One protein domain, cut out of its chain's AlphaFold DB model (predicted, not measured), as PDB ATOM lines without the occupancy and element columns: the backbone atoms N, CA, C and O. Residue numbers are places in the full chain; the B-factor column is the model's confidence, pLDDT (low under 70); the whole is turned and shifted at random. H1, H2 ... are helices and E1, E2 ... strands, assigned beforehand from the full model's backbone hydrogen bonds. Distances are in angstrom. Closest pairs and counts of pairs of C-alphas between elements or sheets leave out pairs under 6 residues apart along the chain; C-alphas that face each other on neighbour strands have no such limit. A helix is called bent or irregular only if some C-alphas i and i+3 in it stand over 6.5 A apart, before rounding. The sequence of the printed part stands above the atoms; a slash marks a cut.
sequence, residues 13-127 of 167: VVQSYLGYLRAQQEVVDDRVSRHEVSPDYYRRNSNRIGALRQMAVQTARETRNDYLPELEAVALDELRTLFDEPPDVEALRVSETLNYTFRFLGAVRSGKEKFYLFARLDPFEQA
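Overview. This is residues 13 to 127 of the 167 residues of an uncharacterized protein of Pyrinomonadaceae bacterium (UniProt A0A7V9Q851). A long helical hairpin, H1 and H2, packs through H2 on one face of a small twisted sheet of three strands, with H1 on the side of H2 away from the sheet. The short helix H3 is over part of the sheet's other face, a long loop leads from it back to the sheet, and the short H4 lies out at the last printed residues. The printed part has 115 residues, with the order H1 H2 E1 H3 E2 E3 H4; the sheet runs E1, E3, E2, all antiparallel. The class is mixed, helices and strands; the whole is compact, with a radius of gyration of the C-alphas of 14.8 A and spans of 45 by 32 by 23 A.

Along the chain. H1, residues 13 to 33, begins at C-alpha 13 (-22.779, 16.118, 19.446) and is 30.6 A long. H2, residues 39 to 63, is 36.1 A long. E1, residues 70 to 74, measures 13.3 A. H3, residues 76 to 81, measures 10.3 A and is irregular: C-alphas 77 and 80 are 7.3 A apart. E2, residues 102 to 110, measures 21.4 A and bends by 57 degrees at residue 105. E3, residues 113 to 120, measures 22.0 A. H4, residues 123 to 127, measures 6.1 A and ends at C-alpha 127 (-35.952, 14.463, -0.183).

Arrangement. H1 and H2, a helical hairpin, touch at a shallow tilt of 10 degrees, opposite ways; their closest C-alphas, of Leu 21 and Ile 49, are 6.2 A apart. H2 is on the sheet, and the two make two layers, a helix on one face of a sheet; its closest C-alphas to E2 are those of Asn 47 and Ser 110, 5.1 A. H1 is not on the sheet. E1 and E3 are antiparallel, with N 72 and O 118 within hydrogen-bond range at 2.8 A. E2 and E3 form an antiparallel hairpin, with N 105 and O 117 at 2.8 A. H3 is on the face opposite to H2, at a height over the sheet of 8.1 A. E1, H3 and E2 form a split strand-helix-strand unit, two strands running the same way with E3 between them, and its crossover is right-handed. Each O i to N i+4 pair is within hydrogen-bond range in H1, H2 and H4; in H3 0 of 2 are, beside 2 of 3 O i to N i+3 pairs.

Size, cuts and confidence. The C-alphas farthest apart, of Arg 34 and Ala 127, are 45.4 A apart. The printed part has no cut. The link from H3 to E2, residues 82 to 101, is long; its residues 97 to 98 pair antiparallel with residues 102 to 103 of E2. The mean pLDDT of the printed part is 93.5, and no printed residue is under 70.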
ATOM      1  N   VAL A  13     -22.583  15.306  20.660       93.81
ATOM      2  CA  VAL A  13     -22.779  16.118  19.446       93.81
ATOM      3  C   VAL A  13     -22.908  17.588  19.820       93.81
ATOM      4  O   VAL A  13     -22.128  18.424  19.360       93.81
ATOM      5  N   VAL A  14     -23.830  17.897  20.731       94.62
ATOM      6  CA  VAL A  14     -24.054  19.271  21.190       94.62
ATOM      7  C   VAL A  14     -22.804  19.819  21.887       94.62
ATOM      8  O   VAL A  14     -22.413  20.959  21.643       94.62
ATOM      9  N   GLN A  15     -22.114  19.014  22.702       94.81
ATOM     10  CA  GLN A  15     -20.845  19.423  23.317       94.81
ATOM     11  C   GLN A  15     -19.774  19.781  22.289       94.81
ATOM     12  O   GLN A  15     -19.074  20.778  22.461       94.81
ATOM     13  N   SER A  16     -19.634  18.969  21.241       95.75
ATOM     14  CA  SER A  16     -18.639  19.198  20.194       95.75
ATOM     15  C   SER A  16     -18.924  20.506  19.465       95.75
ATOM     16  O   SER A  16     -18.012  21.304  19.260       95.75
ATOM     17  N   TYR A  17     -20.196  20.779  19.169       96.00
ATOM     18  CA  TYR A  17     -20.613  22.040  18.564       96.00
ATOM     19  C   TYR A  17     -20.341  23.250  19.472       96.00
ATOM     20  O   TYR A  17     -19.763  24.246  19.036       96.00
ATOM     21  N   LEU A  18     -20.685  23.167  20.761       95.94
ATOM     22  CA  LEU A  18     -20.391  24.238  21.722       95.94
ATOM     23  C   LEU A  18     -18.879  24.460  21.894       95.94
ATOM     24  O   LEU A  18     -18.436  25.602  22.035       95.94
ATOM     25  N   GLY A  19     -18.086  23.386  21.850       96.94
ATOM     26  CA  GLY A  19     -16.626  23.442  21.839       96.94
ATOM     27  C   GLY A  19     -16.080  24.123  20.585       96.94
ATOM     28  O   GLY A  19     -15.226  25.000  20.691       96.94
ATOM     29  N   TYR A  20     -16.628  23.797  19.414       96.88
ATOM     30  CA  TYR A  20     -16.307  24.475  18.159       96.88
ATOM     31  C   TYR A  20     -16.607  25.979  18.238       96.88
ATOM     32  O   TYR A  20     -15.730  26.788  17.946       96.88
ATOM     33  N   LEU A  21     -17.791  26.376  18.716       97.44
ATOM     34  CA  LEU A  21     -18.143  27.792  18.878       97.44
ATOM     35  C   LEU A  21     -17.225  28.527  19.861       97.44
ATOM     36  O   LEU A  21     -16.967  29.718  19.699       97.44
ATOM     37  N   ARG A  22     -16.737  27.841  20.899       97.88
ATOM     38  CA  ARG A  22     -15.730  28.404  21.802       97.88
ATOM     39  C   ARG A  22     -14.410  28.646  21.071       97.88
ATOM     40  O   ARG A  22     -13.885  29.748  21.168       97.88
ATOM     41  N   ALA A  23     -13.918  27.668  20.314       98.00
ATOM     42  CA  ALA A  23     -12.699  27.831  19.524       98.00
ATOM     43  C   ALA A  23     -12.836  28.962  18.485       98.00
ATOM     44  O   ALA A  23     -11.908  29.739  18.296       98.00
ATOM     45  N   GLN A  24     -14.009  29.113  17.856       97.50
ATOM     46  CA  GLN A  24     -14.281  30.241  16.955       97.50
ATOM     47  C   GLN A  24     -14.208  31.593  17.673       97.50
ATOM     48  O   GLN A  24     -13.657  32.542  17.120       97.50
ATOM     49  N   GLN A  25     -14.716  31.690  18.907       97.94
ATOM     50  CA  GLN A  25     -14.590  32.917  19.698       97.94
ATOM     51  C   GLN A  25     -13.119  33.241  19.972       97.94
ATOM     52  O   GLN A  25     -12.707  34.376  19.765       97.94
ATOM     53  N   GLU A  26     -12.324  32.239  20.356       98.12
ATOM     54  CA  GLU A  26     -10.889  32.406  20.623       98.12
ATOM     55  C   GLU A  26     -10.132  32.903  19.377       98.12
ATOM     56  O   GLU A  26      -9.277  33.778  19.485       98.12
ATOM     57  N   VAL A  27     -10.489  32.429  18.176       97.75
ATOM     58  CA  VAL A  27      -9.928  32.939  16.909       97.75
ATOM     59  C   VAL A  27     -10.304  34.403  16.671       97.75
ATOM     60  O   VAL A  27      -9.468  35.202  16.250       97.75
ATOM     61  N   VAL A  28     -11.562  34.774  16.915       96.81
ATOM     62  CA  VAL A  28     -12.030  36.156  16.744       96.81
ATOM     63  C   VAL A  28     -11.347  37.094  17.750       96.81
ATOM     64  O   VAL A  28     -10.933  38.190  17.366       96.81
ATOM     65  N   ASP A  29     -11.169  36.643  18.995       97.12
ATOM     66  CA  ASP A  29     -10.443  37.351  20.055       97.12
ATOM     67  C   ASP A  29      -8.947  37.533  19.702       97.12
ATOM     68  O   ASP A  29      -8.403  38.632  19.836       97.12
ATOM     69  N   ASP A  30      -8.278  36.495  19.183       97.81
ATOM     70  CA  ASP A  30      -6.871  36.575  18.759       97.81
ATOM     71  C   ASP A  30      -6.694  37.570  17.601       97.81
ATOM     72  O   ASP A  30      -5.866  38.480  17.686       97.81
ATOM     73  N   ARG A  31      -7.530  37.489  16.560       97.38
ATOM     74  CA  ARG A  31      -7.425  38.374  15.387       97.38
ATOM     75  C   ARG A  31      -7.650  39.845  15.723       97.38
ATOM     76  O   ARG A  31      -6.973  40.703  15.156       97.38
ATOM     77  N   VAL A  32      -8.575  40.162  16.637       96.88
ATOM     78  CA  VAL A  32      -8.761  41.558  17.072       96.88
ATOM     79  C   VAL A  32      -7.574  42.037  17.906       96.88
ATOM     80  O   VAL A  32      -7.135  43.168  17.721       96.88
ATOM     81  N   SER A  33      -6.990  41.178  18.752       95.94
ATOM     82  CA  SER A  33      -5.803  41.530  19.549       95.94
ATOM     83  C   SER A  33      -4.582  41.841  18.675       95.94
ATOM     84  O   SER A  33      -3.782  42.725  18.988       95.94
ATOM     85  N   ARG A  34      -4.485  41.173  17.522       97.12
ATOM     86  CA  ARG A  34      -3.466  41.403  16.490       97.12
ATOM     87  C   ARG A  34      -3.798  42.552  15.543       97.12
ATOM     88  O   ARG A  34      -3.004  42.845  14.657       97.12
ATOM     89  N   HIS A  35      -4.938  43.218  15.733       95.69
ATOM     90  CA  HIS A  35      -5.432  44.291  14.867       95.69
ATOM     91  C   HIS A  35      -5.616  43.859  13.397       95.69
ATOM     92  O   HIS A  35      -5.573  44.684  12.488       95.69
ATOM     93  N   GLU A  36      -5.850  42.566  13.148       96.75
ATOM     94  CA  GLU A  36      -6.073  42.013  11.801       96.75
ATOM     95  C   GLU A  36      -7.511  42.218  11.308       96.75
ATOM     96  O   GLU A  36      -7.820  42.028  10.131       96.75
ATOM     97  N   VAL A  37      -8.417  42.557  12.224       96.81
ATOM     98  CA  VAL A  37      -9.836  42.780  11.953       96.81
ATOM     99  C   VAL A  37     -10.313  44.046  12.642       96.81
ATOM    100  O   VAL A  37      -9.776  44.463  13.668       96.81
ATOM    101  N   SER A  38     -11.358  44.656  12.088       97.12
ATOM    102  CA  SER A  38     -11.954  45.845  12.685       97.12
ATOM    103  C   SER A  38     -12.722  45.509  13.975       97.12
ATOM    104  O   SER A  38     -13.238  44.395  14.130       97.12
ATOM    105  N   PRO A  39     -12.893  46.483  14.886       94.88
ATOM    106  CA  PRO A  39     -13.760  46.322  16.052       94.88
ATOM    107  C   PRO A  39     -15.207  45.966  15.683       94.88
ATOM    108  O   PRO A  39     -15.883  45.255  16.423       94.88
ATOM    109  N   ASP A  40     -15.696  46.447  14.542       94.75
ATOM    110  CA  ASP A  40     -17.052  46.165  14.066       94.75
ATOM    111  C   ASP A  40     -17.188  44.704  13.632       94.75
ATOM    112  O   ASP A  40     -18.145  44.031  14.023       94.75
ATOM    113  N   TYR A  41     -16.184  44.184  12.917       95.12
ATOM    114  CA  TYR A  41     -16.088  42.764  12.587       95.12
ATOM    115  C   TYR A  41     -16.059  41.909  13.857       95.12
ATOM    116  O   TYR A  41     -16.799  40.930  13.953       95.12
ATOM    117  N   TYR A  42     -15.245  42.294  14.845       96.62
ATOM    118  CA  TYR A  42     -15.161  41.596  16.127       96.62
ATOM    119  C   TYR A  42     -16.521  41.507  16.826       96.62
ATOM    120  O   TYR A  42     -16.964  40.414  17.186       96.62
ATOM    121  N   ARG A  43     -17.205  42.649  16.987       96.25
ATOM    122  CA  ARG A  43     -18.508  42.704  17.663       96.25
ATOM    123  C   ARG A  43     -19.535  41.846  16.938       96.25
ATOM    124  O   ARG A  43     -20.177  41.023  17.584       96.25
ATOM    125  N   ARG A  44     -19.638  41.973  15.612       96.31
ATOM    126  CA  ARG A  44     -20.604  41.206  14.817       96.31
ATOM    127  C   ARG A  44     -20.371  39.703  14.918       96.31
ATOM    128  O   ARG A  44     -21.309  38.957  15.186       96.31
ATOM    129  N   ASN A  45     -19.129  39.249  14.750       96.62
ATOM    130  CA  ASN A  45     -18.818  37.819  14.810       96.62
ATOM    131  C   ASN A  45     -18.977  37.254  16.227       96.62
ATOM    132  O   ASN A  45     -19.553  36.180  16.383       96.62
ATOM    133  N   SER A  46     -18.571  37.993  17.262       96.81
ATOM    134  CA  SER A  46     -18.791  37.580  18.656       96.81
ATOM    135  C   SER A  46     -20.285  37.490  18.984       96.81
ATOM    136  O   SER A  46     -20.745  36.511  19.575       96.81
ATOM    137  N   ASN A  47     -21.079  38.468  18.530       97.31
ATOM    138  CA  ASN A  47     -22.527  38.453  18.709       97.31
ATOM    139  C   ASN A  47     -23.173  37.271  17.964       97.31
ATOM    140  O   ASN A  47     -24.036  36.603  18.542       97.31
ATOM    141  N   ARG A  48     -22.723  36.972  16.733       97.38
ATOM    142  CA  ARG A  48     -23.164  35.812  15.938       97.38
ATOM    143  C   ARG A  48     -22.870  34.495  16.655       97.38
ATOM    144  O   ARG A  48     -23.771  33.672  16.804       97.38
ATOM    145  N   ILE A  49     -21.642  34.309  17.144       97.38
ATOM    146  CA  ILE A  49     -21.240  33.119  17.912       97.38
ATOM    147  C   ILE A  49     -22.110  32.978  19.168       97.38
ATOM    148  O   ILE A  49     -22.572  31.881  19.489       97.38
ATOM    149  N   GLY A  50     -22.390  34.090  19.856       96.56
ATOM    150  CA  GLY A  50     -23.315  34.127  20.988       96.56
ATOM    151  C   GLY A  50     -24.733  33.677  20.620       96.56
ATOM    152  O   GLY A  50     -25.311  32.847  21.324       96.56
ATOM    153  N   ALA A  51     -25.271  34.162  19.499       97.25
ATOM    154  CA  ALA A  51     -26.601  33.792  19.018       97.25
ATOM    155  C   ALA A  51     -26.695  32.296  18.662       97.25
ATOM    156  O   ALA A  51     -27.635  31.622  19.086       97.25
ATOM    157  N   LEU A  52     -25.689  31.757  17.961       97.56
ATOM    158  CA  LEU A  52     -25.594  30.327  17.642       97.56
ATOM    159  C   LEU A  52     -25.545  29.470  18.909       97.56
ATOM    160  O   LEU A  52     -26.265  28.479  19.024       97.56
ATOM    161  N   ARG A  53     -24.741  29.878  19.899       96.62
ATOM    162  CA  ARG A  53     -24.636  29.180  21.185       96.62
ATOM    163  C   ARG A  53     -25.980  29.136  21.907       96.62
ATOM    164  O   ARG A  53     -26.361  28.083  22.415       96.62
ATOM    165  N   GLN A  54     -26.691  30.263  21.952       95.88
ATOM    166  CA  GLN A  54     -28.000  30.349  22.592       95.88
ATOM    167  C   GLN A  54     -29.006  29.402  21.930       95.88
ATOM    168  O   GLN A  54     -29.667  28.636  22.630       95.88
ATOM    169  N   MET A  55     -29.079  29.405  20.599       95.94
ATOM    170  CA  MET A  55     -29.995  28.536  19.860       95.94
ATOM    171  C   MET A  55     -29.635  27.058  19.973       95.94
ATOM    172  O   MET A  55     -30.528  26.225  20.112       95.94
ATOM    173  N   ALA A  56     -28.347  26.718  19.975       95.06
ATOM    174  CA  ALA A  56     -27.908  25.344  20.183       95.06
ATOM    175  C   ALA A  56     -28.340  24.810  21.554       95.06
ATOM    176  O   ALA A  56     -28.917  23.727  21.648       95.06
ATOM    177  N   VAL A  57     -28.124  25.597  22.613       94.62
ATOM    178  CA  VAL A  57     -28.558  25.247  23.973       94.62
ATOM    179  C   VAL A  57     -30.079  25.144  24.057       94.62
ATOM    180  O   VAL A  57     -30.595  24.197  24.648       94.62
ATOM    181  N   GLN A  58     -30.799  26.094  23.459       93.81
ATOM    182  CA  GLN A  58     -32.258  26.080  23.427       93.81
ATOM    183  C   GLN A  58     -32.783  24.816  22.732       93.81
ATOM    184  O   GLN A  58     -33.562  24.074  23.325       93.81
ATOM    185  N   THR A  59     -32.277  24.514  21.537       92.00
ATOM    186  CA  THR A  59     -32.681  23.347  20.739       92.00
ATOM    187  C   THR A  59     -32.408  22.039  21.482       92.00
ATOM    188  O   THR A  59     -33.274  21.164  21.555       92.00
ATOM    189  N   ALA A  60     -31.227  21.903  22.092       92.69
ATOM    190  CA  ALA A  60     -30.866  20.716  22.863       92.69
ATOM    191  C   ALA A  60     -31.777  20.517  24.088       92.69
ATOM    192  O   ALA A  60     -32.161  19.391  24.412       92.69
ATOM    193  N   ARG A  61     -32.169  21.606  24.762       93.06
ATOM    194  CA  ARG A  61     -33.084  21.559  25.914       93.06
ATOM    195  C   ARG A  61     -34.520  21.231  25.519       93.06
ATOM    196  O   ARG A  61     -35.169  20.456  26.218       93.06
ATOM    197  N   GLU A  62     -35.003  21.809  24.424       91.38
ATOM    198  CA  GLU A  62     -36.367  21.601  23.925       91.38
ATOM    199  C   GLU A  62     -36.565  20.176  23.404       91.38
ATOM    200  O   GLU A  62     -37.542  19.515  23.756       91.38
ATOM    201  N   THR A  63     -35.617  19.672  22.613       88.56
ATOM    202  CA  THR A  63     -35.716  18.334  22.009       88.56
ATOM    203  C   THR A  63     -35.316  17.212  22.963       88.56
ATOM    204  O   THR A  63     -35.709  16.065  22.751       88.56
ATOM    205  N   ARG A  64     -34.526  17.523  24.005       87.69
ATOM    206  CA  ARG A  64     -33.876  16.546  24.899       87.69
ATOM    207  C   ARG A  64     -33.120  15.453  24.134       87.69
ATOM    208  O   ARG A  64     -32.992  14.330  24.619       87.69
ATOM    209  N   ASN A  65     -32.639  15.784  22.939       87.06
ATOM    210  CA  ASN A  65     -31.914  14.881  22.065       87.06
ATOM    211  C   ASN A  65     -30.505  15.425  21.820       87.06
ATOM    212  O   ASN A  65     -30.299  16.636  21.761       87.06
ATOM    213  N   ASP A  66     -29.539  14.529  21.638       88.62
ATOM    214  CA  ASP A  66     -28.182  14.890  21.216       88.62
ATOM    215  C   ASP A  66     -28.105  15.027  19.689       88.62
ATOM    216  O   ASP A  66     -27.231  14.477  19.024       88.62
ATOM    217  N   TYR A  67     -29.082  15.732  19.130       86.25
ATOM    218  CA  TYR A  67     -29.135  16.081  17.724       86.25
ATOM    219  C   TYR A  67     -29.196  17.597  17.617       86.25
ATOM    220  O   TYR A  67     -30.036  18.242  18.247       86.25
ATOM    221  N   LEU A  68     -28.298  18.151  16.812       89.81
ATOM    222  CA  LEU A  68     -28.270  19.564  16.495       89.81
ATOM    223  C   LEU A  68     -28.132  19.703  14.978       89.81
ATOM    224  O   LEU A  68     -27.159  19.177  14.435       89.81
ATOM    225  N   PRO A  69     -29.075  20.373  14.296       91.31
ATOM    226  CA  PRO A  69     -28.929  20.631  12.871       91.31
ATOM    227  C   PRO A  69     -27.760  21.591  12.626       91.31
ATOM    228  O   PRO A  69     -27.299  22.282  13.539       91.31
ATOM    229  N   GLU A  70     -27.307  21.688  11.379       93.12
ATOM    230  CA  GLU A  70     -26.353  22.730  10.998       93.12
ATOM    231  C   GLU A  70     -27.017  24.103  11.159       93.12
ATOM    232  O   GLU A  70     -27.995  24.419  10.478       93.12
ATOM    233  N   LEU A  71     -26.516  24.901  12.105       96.12
ATOM    234  CA  LEU A  71     -27.068  26.210  12.432       96.12
ATOM    235  C   LEU A  71     -26.336  27.321  11.683       96.12
ATOM    236  O   LEU A  71     -25.119  27.454  11.798       96.12
ATOM    237  N   GLU A  72     -27.112  28.182  11.039       96.38
ATOM    238  CA  GLU A  72     -26.654  29.407  10.396       96.38
ATOM    239  C   GLU A  72     -27.272  30.621  11.094       96.38
ATOM    240  O   GLU A  72     -28.467  30.639  11.393       96.38
ATOM    241  N   ALA A  73     -26.461  31.647  11.355       97.12
ATOM    242  CA  ALA A  73     -26.908  32.893  11.969       97.12
ATOM    243  C   ALA A  73     -26.439  34.084  11.137       97.12
ATOM    244  O   ALA A  73     -25.241  34.359  11.040       97.12
ATOM    245  N   VAL A  74     -27.392  34.828  10.586       96.19
ATOM    246  CA  VAL A  74     -27.120  35.963   9.696       96.19
ATOM    247  C   VAL A  74     -27.816  37.225  10.179       96.19
ATOM    248  O   VAL A  74     -28.923  37.176  10.721       96.19
ATOM    249  N   ALA A  75     -27.155  38.366  10.008       95.19
ATOM    250  CA  ALA A  75     -27.805  39.660  10.142       95.19
ATOM    251  C   ALA A  75     -28.721  39.928   8.933       95.19
ATOM    252  O   ALA A  75     -28.676  39.221   7.925       95.19
ATOM    253  N   LEU A  76     -29.570  40.955   9.027       93.75
ATOM    254  CA  LEU A  76     -30.517  41.298   7.959       93.75
ATOM    255  C   LEU A  76     -29.807  41.580   6.623       93.75
ATOM    256  O   LEU A  76     -30.233  41.102   5.577       93.75
ATOM    257  N   ASP A  77     -28.703  42.326   6.674       94.00
ATOM    258  CA  ASP A  77     -27.858  42.684   5.531       94.00
ATOM    259  C   ASP A  77     -27.106  41.485   4.931       94.00
ATOM    260  O   ASP A  77     -26.617  41.557   3.806       94.00
ATOM    261  N   GLU A  78     -27.060  40.364   5.647       94.44
ATOM    262  CA  GLU A  78     -26.338  39.156   5.258       94.44
ATOM    263  C   GLU A  78     -27.260  38.049   4.743       94.44
ATOM    264  O   GLU A  78     -26.770  37.007   4.333       94.44
ATOM    265  N   LEU A  79     -28.582  38.243   4.695       93.69
ATOM    266  CA  LEU A  79     -29.504  37.214   4.185       93.69
ATOM    267  C   LEU A  79     -29.177  36.768   2.757       93.69
ATOM    268  O   LEU A  79     -29.395  35.610   2.404       93.69
ATOM    269  N   ARG A  80     -28.600  37.668   1.955       94.06
ATOM    270  CA  ARG A  80     -28.162  37.378   0.585       94.06
ATOM    271  C   ARG A  80     -27.008  36.376   0.494       94.06
ATOM    272  O   ARG A  80     -26.700  35.918  -0.596       94.06
ATOM    273  N   THR A  81     -26.355  36.038   1.606       92.31
ATOM    274  CA  THR A  81     -25.345  34.969   1.624       92.31
ATOM    275  C   THR A  81     -25.980  33.580   1.651       92.31
ATOM    276  O   THR A  81     -25.348  32.620   1.217       92.31
ATOM    277  N   LEU A  82     -27.220  33.469   2.143       90.88
ATOM    278  CA  LEU A  82     -27.961  32.208   2.248       90.88
ATOM    279  C   LEU A  82     -29.014  32.047   1.150       90.88
ATOM    280  O   LEU A  82     -29.354  30.921   0.784       90.88
ATOM    281  N   PHE A  83     -29.551  33.159   0.655       91.75
ATOM    282  CA  PHE A  83     -30.659  33.176  -0.288       91.75
ATOM    283  C   PHE A  83     -30.347  34.106  -1.456       91.75
ATOM    284  O   PHE A  83     -30.037  35.277  -1.241       91.75
ATOM    285  N   ASP A  84     -30.506  33.611  -2.683       88.25
ATOM    286  CA  ASP A  84     -30.410  34.450  -3.884       88.25
ATOM    287  C   ASP A  84     -31.460  35.573  -3.846       88.25
ATOM    288  O   ASP A  84     -31.162  36.745  -4.083       88.25
ATOM    289  N   GLU A  85     -32.687  35.213  -3.459       89.25
ATOM    290  CA  GLU A  85     -33.779  36.136  -3.171       89.25
ATOM    291  C   GLU A  85     -34.113  36.069  -1.670       89.25
ATOM    292  O   GLU A  85     -34.653  35.061  -1.204       89.25
ATOM    293  N   PRO A  86     -33.738  37.092  -0.875       89.81
ATOM    294  CA  PRO A  86     -33.907  37.051   0.571       89.81
ATOM    295  C   PRO A  86     -35.396  37.104   0.950       89.81
ATOM    296  O   PRO A  86     -36.117  37.970   0.450       89.81
ATOM    297  N   PRO A  87     -35.864  36.222   1.851       90.00
ATOM    298  CA  PRO A  87     -37.249  36.230   2.304       90.00
ATOM    299  C   PRO A  87     -37.540  37.446   3.193       90.00
ATOM    300  O   PRO A  87     -36.641  37.994   3.837       90.00
ATOM    301  N   ASP A  88     -38.819  37.815   3.301       90.69
ATOM    302  CA  ASP A  88     -39.268  38.776   4.308       90.69
ATOM    303  C   ASP A  88     -39.234  38.138   5.703       90.69
ATOM    304  O   ASP A  88     -40.148  37.429   6.127       90.69
ATOM    305  N   VAL A  89     -38.146  38.396   6.424       89.06
ATOM    306  CA  VAL A  89     -37.881  37.829   7.750       89.06
ATOM    307  C   VAL A  89     -38.843  38.279   8.846       89.06
ATOM    308  O   VAL A  89     -38.865  37.647   9.903       89.06
ATOM    309  N   GLU A  90     -39.627  39.340   8.640       88.25
ATOM    310  CA  GLU A  90     -40.663  39.735   9.603       88.25
ATOM    311  C   GLU A  90     -41.945  38.909   9.445       88.25
ATOM    312  O   GLU A  90     -42.668  38.705  10.422       88.25
ATOM    313  N   ALA A  91     -42.187  38.375   8.247       91.50
ATOM    314  CA  ALA A  91     -43.318  37.500   7.958       91.50
ATOM    315  C   ALA A  91     -43.044  36.016   8.282       91.50
ATOM    316  O   ALA A  91     -43.993  35.232   8.392       91.50
ATOM    317  N   LEU A  92     -41.772  35.628   8.448       92.31
ATOM    318  CA  LEU A  92     -41.377  34.236   8.673       92.31
ATOM    319  C   LEU A  92     -41.866  33.681  10.010       92.31
ATOM    320  O   LEU A  92     -41.690  34.277  11.078       92.31
ATOM    321  N   ARG A  93     -42.395  32.457   9.965       93.62
ATOM    322  CA  ARG A  93     -42.802  31.713  11.161       93.62
ATOM    323  C   ARG A  93     -41.712  30.757  11.613       93.62
ATOM    324  O   ARG A  93     -41.024  30.134  10.810       93.62
ATOM    325  N   VAL A  94     -41.584  30.580  12.925       92.62
ATOM    326  CA  VAL A  94     -40.689  29.556  13.480       92.62
ATOM    327  C   VAL A  94     -41.081  28.185  12.919       92.62
ATOM    328  O   VAL A  94     -42.260  27.841  12.863       92.62
ATOM    329  N   SER A  95     -40.080  27.402  12.525       91.31
ATOM    330  CA  SER A  95     -40.184  26.121  11.812       91.31
ATOM    331  C   SER A  95     -40.633  26.196  10.348       91.31
ATOM    332  O   SER A  95     -40.779  25.152   9.707       91.31
ATOM    333  N   GLU A  96     -40.810  27.389   9.780       92.38
ATOM    334  CA  GLU A  96     -41.072  27.548   8.350       92.38
ATOM    335  C   GLU A  96     -39.866  27.099   7.519       92.38
ATOM    336  O   GLU A  96     -38.717  27.373   7.863       92.38
ATOM    337  N   THR A  97     -40.125  26.368   6.434       92.75
ATOM    338  CA  THR A  97     -39.079  25.844   5.550       92.75
ATOM    339  C   THR A  97     -38.974  26.676   4.280       92.75
ATOM    340  O   THR A  97     -39.948  26.834   3.551       92.75
ATOM    341  N   LEU A  98     -37.762  27.137   3.993       90.31
ATOM    342  CA  LEU A  98     -37.388  27.993   2.879       90.31
ATOM    343  C   LEU A  98     -36.589  27.200   1.849       90.31
ATOM    344  O   LEU A  98     -35.585  26.557   2.174       90.31
ATOM    345  N   ASN A  99     -37.050  27.239   0.596       85.94
ATOM    346  CA  ASN A  99     -36.410  26.612  -0.566       85.94
ATOM    347  C   ASN A  99     -36.066  25.123  -0.390       85.94
ATOM    348  O   ASN A  99     -35.165  24.614  -1.051       85.94
ATOM    349  N   TYR A 100     -36.770  24.415   0.501       86.00
ATOM    350  CA  TYR A 100     -36.465  23.033   0.896       86.00
ATOM    351  C   TYR A 100     -35.049  22.825   1.459       86.00
ATOM    352  O   TYR A 100     -34.621  21.681   1.561       86.00
ATOM    353  N   THR A 101     -34.341  23.895   1.833       89.31
ATOM    354  CA  THR A 101     -32.934  23.840   2.266       89.31
ATOM    355  C   THR A 101     -32.758  24.342   3.686       89.31
ATOM    356  O   THR A 101     -31.992  23.755   4.441       89.31
ATOM    357  N   PHE A 102     -33.475  25.397   4.068       94.06
ATOM    358  CA  PHE A 102     -33.343  26.006   5.386       94.06
ATOM    359  C   PHE A 102     -34.669  25.978   6.127       94.06
ATOM    360  O   PHE A 102     -35.725  26.170   5.535       94.06
ATOM    361  N   ARG A 103     -34.624  25.774   7.437       94.81
ATOM    362  CA  ARG A 103     -35.759  25.927   8.343       94.81
ATOM    363  C   ARG A 103     -35.495  27.116   9.253       94.81
ATOM    364  O   ARG A 103     -34.461  27.156   9.911       94.81
ATOM    365  N   PHE A 104     -36.407  28.076   9.303       96.00
ATOM    366  CA  PHE A 104     -36.268  29.238  10.174       96.00
ATOM    367  C   PHE A 104     -36.490  28.841  11.637       96.00
ATOM    368  O   PHE A 104     -37.507  28.240  11.977       96.00
ATOM    369  N   LEU A 105     -35.543  29.174  12.511       94.81
ATOM    370  CA  LEU A 105     -35.598  28.858  13.943       94.81
ATOM    371  C   LEU A 105     -36.038  30.050  14.796       94.81
ATOM    372  O   LEU A 105     -36.388  29.883  15.961       94.81
ATOM    373  N   GLY A 106     -36.044  31.251  14.222       94.56
ATOM    374  CA  GLY A 106     -36.411  32.480  14.910       94.56
ATOM    375  C   GLY A 106     -35.302  33.523  14.868       94.56
ATOM    376  O   GLY A 106     -34.291  33.378  14.179       94.56
ATOM    377  N   ALA A 107     -35.507  34.599  15.621       94.81
ATOM    378  CA  ALA A 107     -34.543  35.678  15.737       94.81
ATOM    379  C   ALA A 107     -34.011  35.789  17.166       94.81
ATOM    380  O   ALA A 107     -34.781  35.799  18.126       94.81
ATOM    381  N   VAL A 108     -32.695  35.939  17.296       94.94
ATOM    382  CA  VAL A 108     -32.011  36.114  18.581       94.94
ATOM    383  C   VAL A 108     -31.337  37.478  18.592       94.94
ATOM    384  O   VAL A 108     -30.648  37.860  17.646       94.94
ATOM    385  N   ARG A 109     -31.539  38.233  19.674       94.19
ATOM    386  CA  ARG A 109     -30.786  39.464  19.926       94.19
ATOM    387  C   ARG A 109     -29.529  39.128  20.712       94.19
ATOM    388  O   ARG A 109     -29.613  38.501  21.762       94.19
ATOM    389  N   SER A 110     -28.388  39.579  20.209       91.44
ATOM    390  CA  SER A 110     -27.085  39.408  20.846       91.44
ATOM    391  C   SER A 110     -26.379  40.760  20.838       91.44
ATOM    392  O   SER A 110     -26.100  41.331  19.782       91.44
ATOM    393  N   GLY A 111     -26.205  41.344  22.026       88.12
ATOM    394  CA  GLY A 111     -25.783  42.736  22.163       88.12
ATOM    395  C   GLY A 111     -26.800  43.706  21.547       88.12
ATOM    396  O   GLY A 111     -27.956  43.754  21.962       88.12
ATOM    397  N   LYS A 112     -26.357  44.498  20.562       88.88
ATOM    398  CA  LYS A 112     -27.194  45.480  19.843       88.88
ATOM    399  C   LYS A 112     -27.703  44.975  18.489       88.88
ATOM    400  O   LYS A 112     -28.451  45.688  17.826       88.88
ATOM    401  N   GLU A 113     -27.306  43.777  18.074       92.06
ATOM    402  CA  GLU A 113     -27.648  43.213  16.769       92.06
ATOM    403  C   GLU A 113     -28.723  42.127  16.901       92.06
ATOM    404  O   GLU A 113     -28.840  41.442  17.923       92.06
ATOM    405  N   LYS A 114     -29.533  41.983  15.849       94.81
ATOM    406  CA  LYS A 114     -30.539  40.928  15.709       94.81
ATOM    407  C   LYS A 114     -30.056  39.965  14.631       94.81
ATOM    408  O   LYS A 114     -29.813  40.389  13.504       94.81
ATOM    409  N   PHE A 115     -29.948  38.693  14.986       97.06
ATOM    410  CA  PHE A 115     -29.597  37.616  14.068       97.06
ATOM    411  C   PHE A 115     -30.836  36.784  13.763       97.06
ATOM    412  O   PHE A 115     -31.639  36.508  14.657       97.06
ATOM    413  N   TYR A 116     -30.970  36.383  12.506       96.81
ATOM    414  CA  TYR A 116     -31.964  35.434  12.022       96.81
ATOM    415  C   TYR A 116     -31.299  34.074  11.902       96.81
ATOM    416  O   TYR A 116     -30.230  33.951  11.299       96.81
ATOM    417  N   LEU A 117     -31.891  33.084  12.562       96.75
ATOM    418  CA  LEU A 117     -31.283  31.780  12.740       96.75
ATOM    419  C   LEU A 117     -32.012  30.752  11.895       96.75
ATOM    420  O   LEU A 117     -33.244  30.693  11.882       96.75
ATOM    421  N   PHE A 118     -31.232  29.923  11.220       96.81
ATOM    422  CA  PHE A 118     -31.716  28.900  10.312       96.81
ATOM    423  C   PHE A 118     -31.050  27.566  10.635       96.81
ATOM    424  O   PHE A 118     -29.876  27.521  10.990       96.81
ATOM    425  N   ALA A 119     -31.800  26.480  10.497       95.19
ATOM    426  CA  ALA A 119     -31.271  25.126  10.433       95.19
ATOM    427  C   ALA A 119     -31.176  24.707   8.968       95.19
ATOM    428  O   ALA A 119     -32.170  24.803   8.245       95.19
ATOM    429  N   ARG A 120     -30.024  24.212   8.521       94.00
ATOM    430  CA  ARG A 120     -29.931  23.531   7.229       94.00
ATOM    431  C   ARG A 120     -30.577  22.152   7.346       94.00
ATOM    432  O   ARG A 120     -30.327  21.424   8.300       94.00
ATOM    433  N   LEU A 121     -31.431  21.820   6.387       89.50
ATOM    434  CA  LEU A 121     -32.115  20.534   6.306       89.50
ATOM    435  C   LEU A 121     -31.161  19.472   5.771       89.50
ATOM    436  O   LEU A 121     -30.536  19.673   4.723       89.50
ATOM    437  N   ASP A 122     -31.124  18.321   6.434       86.00
ATOM    438  CA  ASP A 122     -30.342  17.174   5.980       86.00
ATOM    439  C   ASP A 122     -30.898  16.620   4.651       86.00
ATOM    440  O   ASP A 122     -32.109  16.695   4.412       86.00
ATOM    441  N   PRO A 123     -30.075  15.996   3.781       83.50
ATOM    442  CA  PRO A 123     -30.514  15.504   2.467       83.50
ATOM    443  C   PRO A 123     -31.767  14.618   2.502       83.50
ATOM    444  O   PRO A 123     -32.597  14.669   1.592       83.50
ATOM    445  N   PHE A 124     -31.932  13.831   3.569       82.88
ATOM    446  CA  PHE A 124     -33.119  13.005   3.783       82.88
ATOM    447  C   PHE A 124     -34.375  13.845   4.038       82.88
ATOM    448  O   PHE A 124     -35.410  13.589   3.422       82.88
ATOM    449  N   GLU A 125     -34.296  14.877   4.882       82.19
ATOM    450  CA  GLU A 125     -35.417  15.792   5.118       82.19
ATOM    451  C   GLU A 125     -35.789  16.555   3.842       82.19
ATOM    452  O   GLU A 125     -36.974  16.692   3.525       82.19
ATOM    453  N   GLN A 126     -34.794  16.988   3.061       84.69
ATOM    454  CA  GLN A 126     -35.033  17.643   1.772       84.69
ATOM    455  C   GLN A 126     -35.769  16.713   0.797       84.69
ATOM    456  O   GLN A 126     -36.740  17.121   0.154       84.69
ATOM    457  N   ALA A 127     -35.331  15.455   0.690       81.00
ATOM    458  CA  ALA A 127     -35.952  14.463  -0.183       81.00
ATOM    459  C   ALA A 127     -37.405  14.180   0.221       81.00
ATOM    460  O   ALA A 127     -38.285  14.137  -0.639       81.00
TER     461      ALA A 127